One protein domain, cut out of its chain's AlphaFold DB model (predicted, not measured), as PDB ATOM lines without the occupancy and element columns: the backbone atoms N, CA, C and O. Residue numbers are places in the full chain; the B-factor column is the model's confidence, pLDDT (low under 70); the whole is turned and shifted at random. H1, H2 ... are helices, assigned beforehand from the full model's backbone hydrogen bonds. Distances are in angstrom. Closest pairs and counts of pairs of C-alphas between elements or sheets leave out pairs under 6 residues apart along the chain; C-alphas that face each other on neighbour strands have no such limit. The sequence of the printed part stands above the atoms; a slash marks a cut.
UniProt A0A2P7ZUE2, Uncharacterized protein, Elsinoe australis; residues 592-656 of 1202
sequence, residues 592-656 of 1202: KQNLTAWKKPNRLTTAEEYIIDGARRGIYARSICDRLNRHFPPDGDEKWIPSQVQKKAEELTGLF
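AT A GLANCE: This is residues 592 to 656 of the 1202 residues of an uncharacterized protein of Elsinoe australis (UniProt A0A2P7ZUE2). Three helices pack together as a small core: H2 and H3 form a helical hairpin, and H4 packs across H2 nearly at right angles while meeting H3 with its residues 642 to 646 alone, where the two make a corner. The short first helix, H1, is set off from these three, and the link of residues 632 to 641 loops away from H1 before the chain returns to H4. The printed part has 65 residues with four named helices, H1, H2, H3 and H4 in that order, and no named strand, an all helix class. The whole is compact, with a radius of gyration of the C-alphas of 10.9 A, and spans 30 by 23 by 19 A.

HOW THE PARTS SIT: H1, residues 592 to 597, is apart from H2, residues 607 to 616, but only just, at a closest C-alpha distance of 8.4 A. H1 is also only just apart from H3, residues 621 to 631, at 8.2 A. H2 and H3, a hairpin, touch at the C-alphas of Gly 614 and Ile 624, their closest, 6.4 A apart. They run opposite ways at a shallow tilt of 34.8 degrees, only just short of steep. H4, residues 642 to 653, touches H2, about perpendicular at 76 degrees; the closest C-alphas, of Ile 611 and Ala 649, are 5.8 A apart. H4 touches H3 with residues 642 to 646 alone, about perpendicular at 80 degrees; the closest C-alphas, of Arg 622 and Pro 642, are 4.8 A apart. H1 and H4 are apart. Each O i to N i+4 pair is within hydrogen-bond range in H1, H2 and H4, and 6 of 7 are in H3.

IN THESE COORDINATES: H1 begins at C-alpha 592, (136.829, 186.539, 212.524), and is 8.8 A long from first to last C-alpha. H2 measures 14.4 A, H3 15.6 A and H4 15.9 A. H3 begins at C-alpha 621, (140.774, 182.510, 199.855), and H4 ends at C-alpha 653, (149.137, 191.500, 195.605).

THE WHOLE: The C-alphas of Gln 593 and Gly 636 are the two farthest apart, 33.0 A. The printed part has no cut; the link from H2 to H3 is tight, the other two are short, and no link is long. Confidence is low, under 70, at residue 603 and residues 633 to 637.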
ATOM      1  N   LYS A 592     138.251 186.201 212.349       76.25
ATOM      2  CA  LYS A 592     136.829 186.539 212.524       76.25
ATOM      3  C   LYS A 592     136.628 188.043 212.376       76.25
ATOM      4  O   LYS A 592     135.824 188.427 211.533       76.25
ATOM      5  N   GLN A 593     137.367 188.845 213.139       78.31
ATOM      6  CA  GLN A 593     137.229 190.302 213.231       78.31
ATOM      7  C   GLN A 593     137.585 191.003 211.909       78.31
ATOM      8  O   GLN A 593     136.818 191.819 211.406       78.31
ATOM      9  N   ASN A 594     138.658 190.591 211.232       81.06
ATOM     10  CA  ASN A 594     138.964 191.092 209.890       81.06
ATOM     11  C   ASN A 594     137.830 190.756 208.910       81.06
ATOM     12  O   ASN A 594     137.446 191.591 208.099       81.06
ATOM     13  N   LEU A 595     137.236 189.562 209.011       81.50
ATOM     14  CA  LEU A 595     136.105 189.155 208.178       81.50
ATOM     15  C   LEU A 595     134.772 189.826 208.603       81.50
ATOM     16  O   LEU A 595     133.855 189.813 207.783       81.50
ATOM     17  N   THR A 596     134.601 190.361 209.828       80.69
ATOM     18  CA  THR A 596     133.400 191.136 210.240       80.69
ATOM     19  C   THR A 596     133.480 192.554 209.689       80.69
ATOM     20  O   THR A 596     132.547 192.994 209.025       80.69
ATOM     21  N   ALA A 597     134.614 193.226 209.906       81.25
ATOM     22  CA  ALA A 597     134.889 194.578 209.428       81.25
ATOM     23  C   ALA A 597     135.024 194.650 207.896       81.25
ATOM     24  O   ALA A 597     134.858 195.713 207.295       81.25
ATOM     25  N   TRP A 598     135.316 193.524 207.237       85.94
ATOM     26  CA  TRP A 598     135.348 193.454 205.784       85.94
ATOM     27  C   TRP A 598     133.943 193.569 205.186       85.94
ATOM     28  O   TRP A 598     133.116 192.657 205.313       85.94
ATOM     29  N   LYS A 599     133.705 194.677 204.477       84.25
ATOM     30  CA  LYS A 599     132.454 194.988 203.772       84.25
ATOM     31  C   LYS A 599     132.091 193.895 202.753       84.25
ATOM     32  O   LYS A 599     132.956 193.175 202.246       84.25
ATOM     33  N   LYS A 600     130.799 193.752 202.446       84.69
ATOM     34  CA  LYS A 600     130.337 192.913 201.322       84.69
ATOM     35  C   LYS A 600     130.750 193.554 199.980       84.69
ATOM     36  O   LYS A 600     130.992 194.760 199.964       84.69
ATOM     37  N   PRO A 601     130.823 192.795 198.871       77.81
ATOM     38  CA  PRO A 601     131.079 193.381 197.560       77.81
ATOM     39  C   PRO A 601     129.921 194.288 197.139       77.81
ATOM     40  O   PRO A 601     128.754 193.904 197.264       77.81
ATOM     41  N   ASN A 602     130.249 195.464 196.607       77.38
ATOM     42  CA  ASN A 602     129.283 196.365 195.986       77.38
ATOM     43  C   ASN A 602     129.207 196.071 194.482       77.38
ATOM     44  O   ASN A 602     130.178 195.609 193.892       77.38
ATOM     45  N   ARG A 603     128.090 196.412 193.824       67.31
ATOM     46  CA  ARG A 603     127.947 196.240 192.360       67.31
ATOM     47  C   ARG A 603     128.973 197.024 191.523       67.31
ATOM     48  O   ARG A 603     129.116 196.725 190.347       67.31
ATOM     49  N   LEU A 604     129.647 198.010 192.120       70.62
ATOM     50  CA  LEU A 604     130.655 198.856 191.472       70.62
ATOM     51  C   LEU A 604     132.103 198.387 191.694       70.62
ATOM     52  O   LEU A 604     132.977 198.820 190.957       70.62
ATOM     53  N   THR A 605     132.373 197.540 192.695       79.06
ATOM     54  CA  THR A 605     133.731 197.010 192.929       79.06
ATOM     55  C   THR A 605     133.977 195.812 192.027       79.06
ATOM     56  O   THR A 605     133.140 194.907 192.012       79.06
ATOM     57  N   THR A 606     135.106 195.745 191.326       86.94
ATOM     58  CA  THR A 606     135.421 194.565 190.504       86.94
ATOM     59  C   THR A 606     135.715 193.335 191.371       86.94
ATOM     60  O   THR A 606     136.065 193.428 192.554       86.94
ATOM     61  N   ALA A 607     135.590 192.137 190.789       86.75
ATOM     62  CA  ALA A 607     135.944 190.901 191.488       86.75
ATOM     63  C   ALA A 607     137.430 190.884 191.899       86.75
ATOM     64  O   ALA A 607     137.760 190.375 192.968       86.75
ATOM     65  N   GLU A 608     138.311 191.479 191.089       90.75
ATOM     66  CA  GLU A 608     139.750 191.554 191.351       90.75
ATOM     67  C   GLU A 608     140.089 192.558 192.466       90.75
ATOM     68  O   GLU A 608     140.814 192.195 193.391       90.75
ATOM     69  N   GLU A 609     139.477 193.748 192.489       91.56
ATOM     70  CA  GLU A 609     139.546 194.671 193.642       91.56
ATOM     71  C   GLU A 609     139.103 194.001 194.947       91.56
ATOM     72  O   GLU A 609     139.745 194.162 195.988       91.56
ATOM     73  N   TYR A 610     138.018 193.223 194.903       92.81
ATOM     74  CA  TYR A 610     137.515 192.530 196.086       92.81
ATOM     75  C   TYR A 610     138.469 191.416 196.549       92.81
ATOM     76  O   TYR A 610     138.636 191.201 197.750       92.81
ATOM     77  N   ILE A 611     139.157 190.736 195.624       93.25
ATOM     78  CA  ILE A 611     140.235 189.794 195.957       93.25
ATOM     79  C   ILE A 611     141.419 190.536 196.599       93.25
ATOM     80  O   ILE A 611     141.928 190.070 197.619       93.25
ATOM     81  N   ILE A 612     141.815 191.700 196.073       93.50
ATOM     82  CA  ILE A 612     142.915 192.530 196.593       93.50
ATOM     83  C   ILE A 612     142.630 193.020 198.023       93.50
ATOM     84  O   ILE A 612     143.463 192.836 198.913       93.50
ATOM     85  N   ASP A 613     141.461 193.612 198.277       92.88
ATOM     86  CA  ASP A 613     141.081 194.103 199.612       92.88
ATOM     87  C   ASP A 613     140.909 192.949 200.618       92.88
ATOM     88  O   ASP A 613     141.347 193.048 201.765       92.88
ATOM     89  N   GLY A 614     140.365 191.808 200.181       92.62
ATOM     90  CA  GLY A 614     140.316 190.595 200.999       92.62
ATOM     91  C   GLY A 614     141.708 190.056 201.350       92.62
ATOM     92  O   GLY A 614     141.962 189.693 202.503       92.62
ATOM     93  N   ALA A 615     142.634 190.045 200.388       92.38
ATOM     94  CA  ALA A 615     143.995 189.561 200.590       92.38
ATOM     95  C   ALA A 615     144.795 190.448 201.551       92.38
ATOM     96  O   ALA A 615     145.368 189.939 202.516       92.38
ATOM     97  N   ARG A 616     144.738 191.773 201.366       90.75
ATOM     98  CA  ARG A 616     145.362 192.763 202.265       90.75
ATOM     99  C   ARG A 616     144.849 192.673 203.708       90.75
ATOM    100  O   ARG A 616     145.587 192.982 204.635       90.75
ATOM    101  N   ARG A 617     143.614 192.201 203.920       88.06
ATOM    102  CA  ARG A 617     143.018 191.960 205.251       88.06
ATOM    103  C   ARG A 617     143.338 190.576 205.845       88.06
ATOM    104  O   ARG A 617     142.779 190.222 206.886       88.06
ATOM    105  N   GLY A 618     144.189 189.766 205.211       89.25
ATOM    106  CA  GLY A 618     144.550 188.423 205.694       89.25
ATOM    107  C   GLY A 618     143.398 187.410 205.620       89.25
ATOM    108  O   GLY A 618     143.290 186.498 206.447       89.25
ATOM    109  N   ILE A 619     142.476 187.579 204.669       92.00
ATOM    110  CA  ILE A 619     141.249 186.785 204.603       92.00
ATOM    111  C   ILE A 619     141.474 185.531 203.751       92.00
ATOM    112  O   ILE A 619     141.873 185.598 202.593       92.00
ATOM    113  N   TYR A 620     141.182 184.357 204.324       93.44
ATOM    114  CA  TYR A 620     141.301 183.069 203.637       93.44
ATOM    115  C   TYR A 620     140.593 183.064 202.275       93.44
ATOM    116  O   TYR A 620     139.408 183.399 202.194       93.44
ATOM    117  N   ALA A 621     141.269 182.552 201.240       92.19
ATOM    118  CA  ALA A 621     140.774 182.510 199.855       92.19
ATOM    119  C   ALA A 621     139.369 181.908 199.721       92.19
ATOM    120  O   ALA A 621     138.581 182.302 198.865       92.19
ATOM    121  N   ARG A 622     139.027 180.961 200.602       90.31
ATOM    122  CA  ARG A 622     137.699 180.356 200.643       90.31
ATOM    123  C   ARG A 622     136.609 181.303 201.156       90.31
ATOM    124  O   ARG A 622     135.509 181.261 200.629       90.31
ATOM    125  N   SER A 623     136.895 182.162 202.132       92.06
ATOM    126  CA  SER A 623     135.939 183.164 202.626       92.06
ATOM    127  C   SER A 623     135.712 184.287 201.605       92.06
ATOM    128  O   SER A 623     134.605 184.811 201.516       92.06
ATOM    129  N   ILE A 624     136.740 184.613 200.809       91.75
ATOM    130  CA  ILE A 624     136.647 185.514 199.649       91.75
ATOM    131  C   ILE A 624     135.764 184.870 198.561       91.75
ATOM    132  O   ILE A 624     134.731 185.427 198.201       91.75
ATOM    133  N   CYS A 625     136.098 183.651 198.123       91.69
ATOM    134  CA  CYS A 625     135.314 182.824 197.189       91.69
ATOM    135  C   CYS A 625     133.833 182.677 197.596       91.69
ATOM    136  O   CYS A 625     132.936 182.935 196.793       91.69
ATOM    137  N   ASP A 626     133.565 182.288 198.849       90.62
ATOM    138  CA  ASP A 626     132.210 182.065 199.369       90.62
ATOM    139  C   ASP A 626     131.389 183.378 199.429       90.62
ATOM    140  O   ASP A 626     130.164 183.307 199.539       90.62
ATOM    141  N   ARG A 627     132.028 184.561 199.347       90.25
ATOM    142  CA  ARG A 627     131.374 185.874 199.178       90.25
ATOM    143  C   ARG A 627     131.242 186.277 197.704       90.25
ATOM    144  O   ARG A 627     130.135 186.628 197.306       90.25
ATOM    145  N   LEU A 628     132.298 186.173 196.889       89.62
ATOM    146  CA  LEU A 628     132.255 186.474 195.446       89.62
ATOM    147  C   LEU A 628     131.094 185.739 194.761       89.62
ATOM    148  O   LEU A 628     130.197 186.384 194.231       89.62
ATOM    149  N   ASN A 629     131.018 184.413 194.920       88.50
ATOM    150  CA  ASN A 629     129.984 183.555 194.322       88.50
ATOM    151  C   ASN A 629     128.534 183.839 194.780       88.50
ATOM    152  O   ASN A 629     127.605 183.198 194.290       88.50
ATOM    153  N   ARG A 630     128.316 184.746 195.745       85.75
ATOM    154  CA  ARG A 630     126.978 185.179 196.201       85.75
ATOM    155  C   ARG A 630     126.557 186.545 195.669       85.75
ATOM    156  O   ARG A 630     125.370 186.848 195.693       85.75
ATOM    157  N   HIS A 631     127.522 187.374 195.288       81.56
ATOM    158  CA  HIS A 631     127.325 188.787 194.954       81.56
ATOM    159  C   HIS A 631     127.658 189.079 193.487       81.56
ATOM    160  O   HIS A 631     126.957 189.864 192.858       81.56
ATOM    161  N   PHE A 632     128.649 188.370 192.943       76.44
ATOM    162  CA  PHE A 632     128.917 188.227 191.516       76.44
ATOM    163  C   PHE A 632     128.658 186.763 191.125       76.44
ATOM    164  O   PHE A 632     129.598 185.962 191.070       76.44
ATOM    165  N   PRO A 633     127.392 186.354 190.913       63.94
ATOM    166  CA  PRO A 633     127.144 185.172 190.101       63.94
ATOM    167  C   PRO A 633     127.759 185.443 188.713       63.94
ATOM    168  O   PRO A 633     127.430 186.469 188.121       63.94
ATOM    169  N   PRO A 634     128.680 184.605 188.211       58.19
ATOM    170  CA  PRO A 634     129.295 184.840 186.912       58.19
ATOM    171  C   PRO A 634     128.252 184.670 185.804       58.19
ATOM    172  O   PRO A 634     127.499 183.690 185.805       58.19
ATOM    173  N   ASP A 635     128.245 185.587 184.837       56.47
ATOM    174  CA  ASP A 635     127.445 185.491 183.612       56.47
ATOM    175  C   ASP A 635     128.066 184.461 182.647       56.47
ATOM    176  O   ASP A 635     128.573 184.788 181.577       56.47
ATOM    177  N   GLY A 636     128.070 183.194 183.078       54.44
ATOM    178  CA  GLY A 636     128.694 182.066 182.385       54.44
ATOM    179  C   GLY A 636     129.429 181.107 183.327       54.44
ATOM    180  O   GLY A 636     130.651 181.082 183.321       54.44
ATOM    181  N   ASP A 637     128.671 180.336 184.118       55.50
ATOM    182  CA  ASP A 637     128.986 179.076 184.840       55.50
ATOM    183  C   ASP A 637     130.275 178.887 185.686       55.50
ATOM    184  O   ASP A 637     130.239 178.096 186.638       55.50
ATOM    185  N   GLU A 638     131.387 179.590 185.453       72.75
ATOM    186  CA  GLU A 638     132.642 179.440 186.208       72.75
ATOM    187  C   GLU A 638     132.581 180.091 187.598       72.75
ATOM    188  O   GLU A 638     133.116 181.169 187.864       72.75
ATOM    189  N   LYS A 639     131.929 179.397 188.536       84.06
ATOM    190  CA  LYS A 639     131.978 179.736 189.965       84.06
ATOM    191  C   LYS A 639     133.425 179.754 190.457       84.06
ATOM    192  O   LYS A 639     134.096 178.722 190.424       84.06
ATOM    193  N   TRP A 640     133.848 180.884 191.021       86.56
ATOM    194  CA  TRP A 640     135.165 181.075 191.623       86.56
ATOM    195  C   TRP A 640     135.520 179.928 192.571       86.56
ATOM    196  O   TRP A 640     134.807 179.659 193.541       86.56
ATOM    197  N   ILE A 641     136.652 179.278 192.329       90.44
ATOM    198  CA  ILE A 641     137.201 178.223 193.182       90.44
ATOM    199  C   ILE A 641     138.214 178.864 194.152       90.44
ATOM    200  O   ILE A 641     138.991 179.730 193.740       90.44
ATOM    201  N   PRO A 642     138.319 178.430 195.428       92.56
ATOM    202  CA  PRO A 642     139.322 178.955 196.365       92.56
ATOM    203  C   PRO A 642     140.787 178.821 195.906       92.56
ATOM    204  O   PRO A 642     141.666 179.433 196.507       92.56
ATOM    205  N   SER A 643     141.066 178.012 194.878       90.94
ATOM    206  CA  SER A 643     142.368 177.930 194.207       90.94
ATOM    207  C   SER A 643     142.605 179.080 193.228       90.94
ATOM    208  O   SER A 643     143.667 179.690 193.291       90.94
ATOM    209  N   GLN A 644     141.624 179.406 192.378       91.06
ATOM    210  CA  GLN A 644     141.667 180.572 191.486       91.06
ATOM    211  C   GLN A 644     141.789 181.855 192.313       91.06
ATOM    212  O   GLN A 644     142.667 182.664 192.050       91.06
ATOM    213  N   VAL A 645     140.981 181.993 193.371       92.31
ATOM    214  CA  VAL A 645     141.007 183.164 194.263       92.31
ATOM    215  C   VAL A 645     142.340 183.308 195.004       92.31
ATOM    216  O   VAL A 645     142.818 184.426 195.156       92.31
ATOM    217  N   GLN A 646     142.972 182.206 195.431       94.38
ATOM    218  CA  GLN A 646     144.326 182.283 195.987       94.38
ATOM    219  C   GLN A 646     145.335 182.722 194.923       94.38
ATOM    220  O   GLN A 646     146.075 183.665 195.172       94.38
ATOM    221  N   LYS A 647     145.343 182.078 193.744       93.56
ATOM    222  CA  LYS A 647     146.294 182.413 192.678       93.56
ATOM    223  C   LYS A 647     146.138 183.873 192.242       93.56
ATOM    224  O   LYS A 647     147.138 184.558 192.109       93.56
ATOM    225  N   LYS A 648     144.906 184.371 192.092       93.19
ATOM    226  CA  LYS A 648     144.636 185.777 191.758       93.19
ATOM    227  C   LYS A 648     145.024 186.743 192.875       93.19
ATOM    228  O   LYS A 648     145.525 187.813 192.574       93.19
ATOM    229  N   ALA A 649     144.863 186.389 194.151       93.81
ATOM    230  CA  ALA A 649     145.383 187.214 195.246       93.81
ATOM    231  C   ALA A 649     146.917 187.305 195.221       93.81
ATOM    232  O   ALA A 649     147.474 188.389 195.366       93.81
ATOM    233  N   GLU A 650     147.587 186.178 194.996       93.56
ATOM    234  CA  GLU A 650     149.043 186.067 194.877       93.56
ATOM    235  C   GLU A 650     149.565 186.849 193.652       93.56
ATOM    236  O   GLU A 650     150.483 187.649 193.781       93.56
ATOM    237  N   GLU A 651     148.892 186.730 192.505       93.94
ATOM    238  CA  GLU A 651     149.141 187.460 191.251       93.94
ATOM    239  C   GLU A 651     148.930 188.982 191.379       93.94
ATOM    240  O   GLU A 651     149.741 189.757 190.883       93.94
ATOM    241  N   LEU A 652     147.866 189.422 192.062       92.12
ATOM    242  CA  LEU A 652     147.474 190.837 192.160       92.12
ATOM    243  C   LEU A 652     148.074 191.582 193.368       92.12
ATOM    244  O   LEU A 652     147.982 192.808 193.434       92.12
ATOM    245  N   THR A 653     148.624 190.876 194.364       89.06
ATOM    246  CA  THR A 653     149.137 191.500 195.605       89.06
ATOM    247  C   THR A 653     150.466 190.950 196.120       89.06
ATOM    248  O   THR A 653     151.008 191.517 197.065       89.06
ATOM    249  N   GLY A 654     150.975 189.843 195.574       91.06
ATOM    250  CA  GLY A 654     152.117 189.110 196.133       91.06
ATOM    251  C   GLY A 654     151.814 188.335 197.427       91.06
ATOM    252  O   GLY A 654     152.691 187.651 197.947       91.06
ATOM    253  N   LEU A 655     150.590 188.413 197.972       88.88
ATOM    254  CA  LEU A 655     150.242 187.820 199.267       88.88
ATOM    255  C   LEU A 655     149.625 186.421 199.123       88.88
ATOM    256  O   LEU A 655     148.484 186.257 198.678       88.88
ATOM    257  N   PHE A 656     150.341 185.400 199.602       88.69
ATOM    258  CA  PHE A 656     149.845 184.023 199.675       88.69
ATOM    259  C   PHE A 656     148.769 183.862 200.768       88.69
ATOM    260  O   PHE A 656     149.042 183.531 201.925       88.69
TER     261      PHE A 656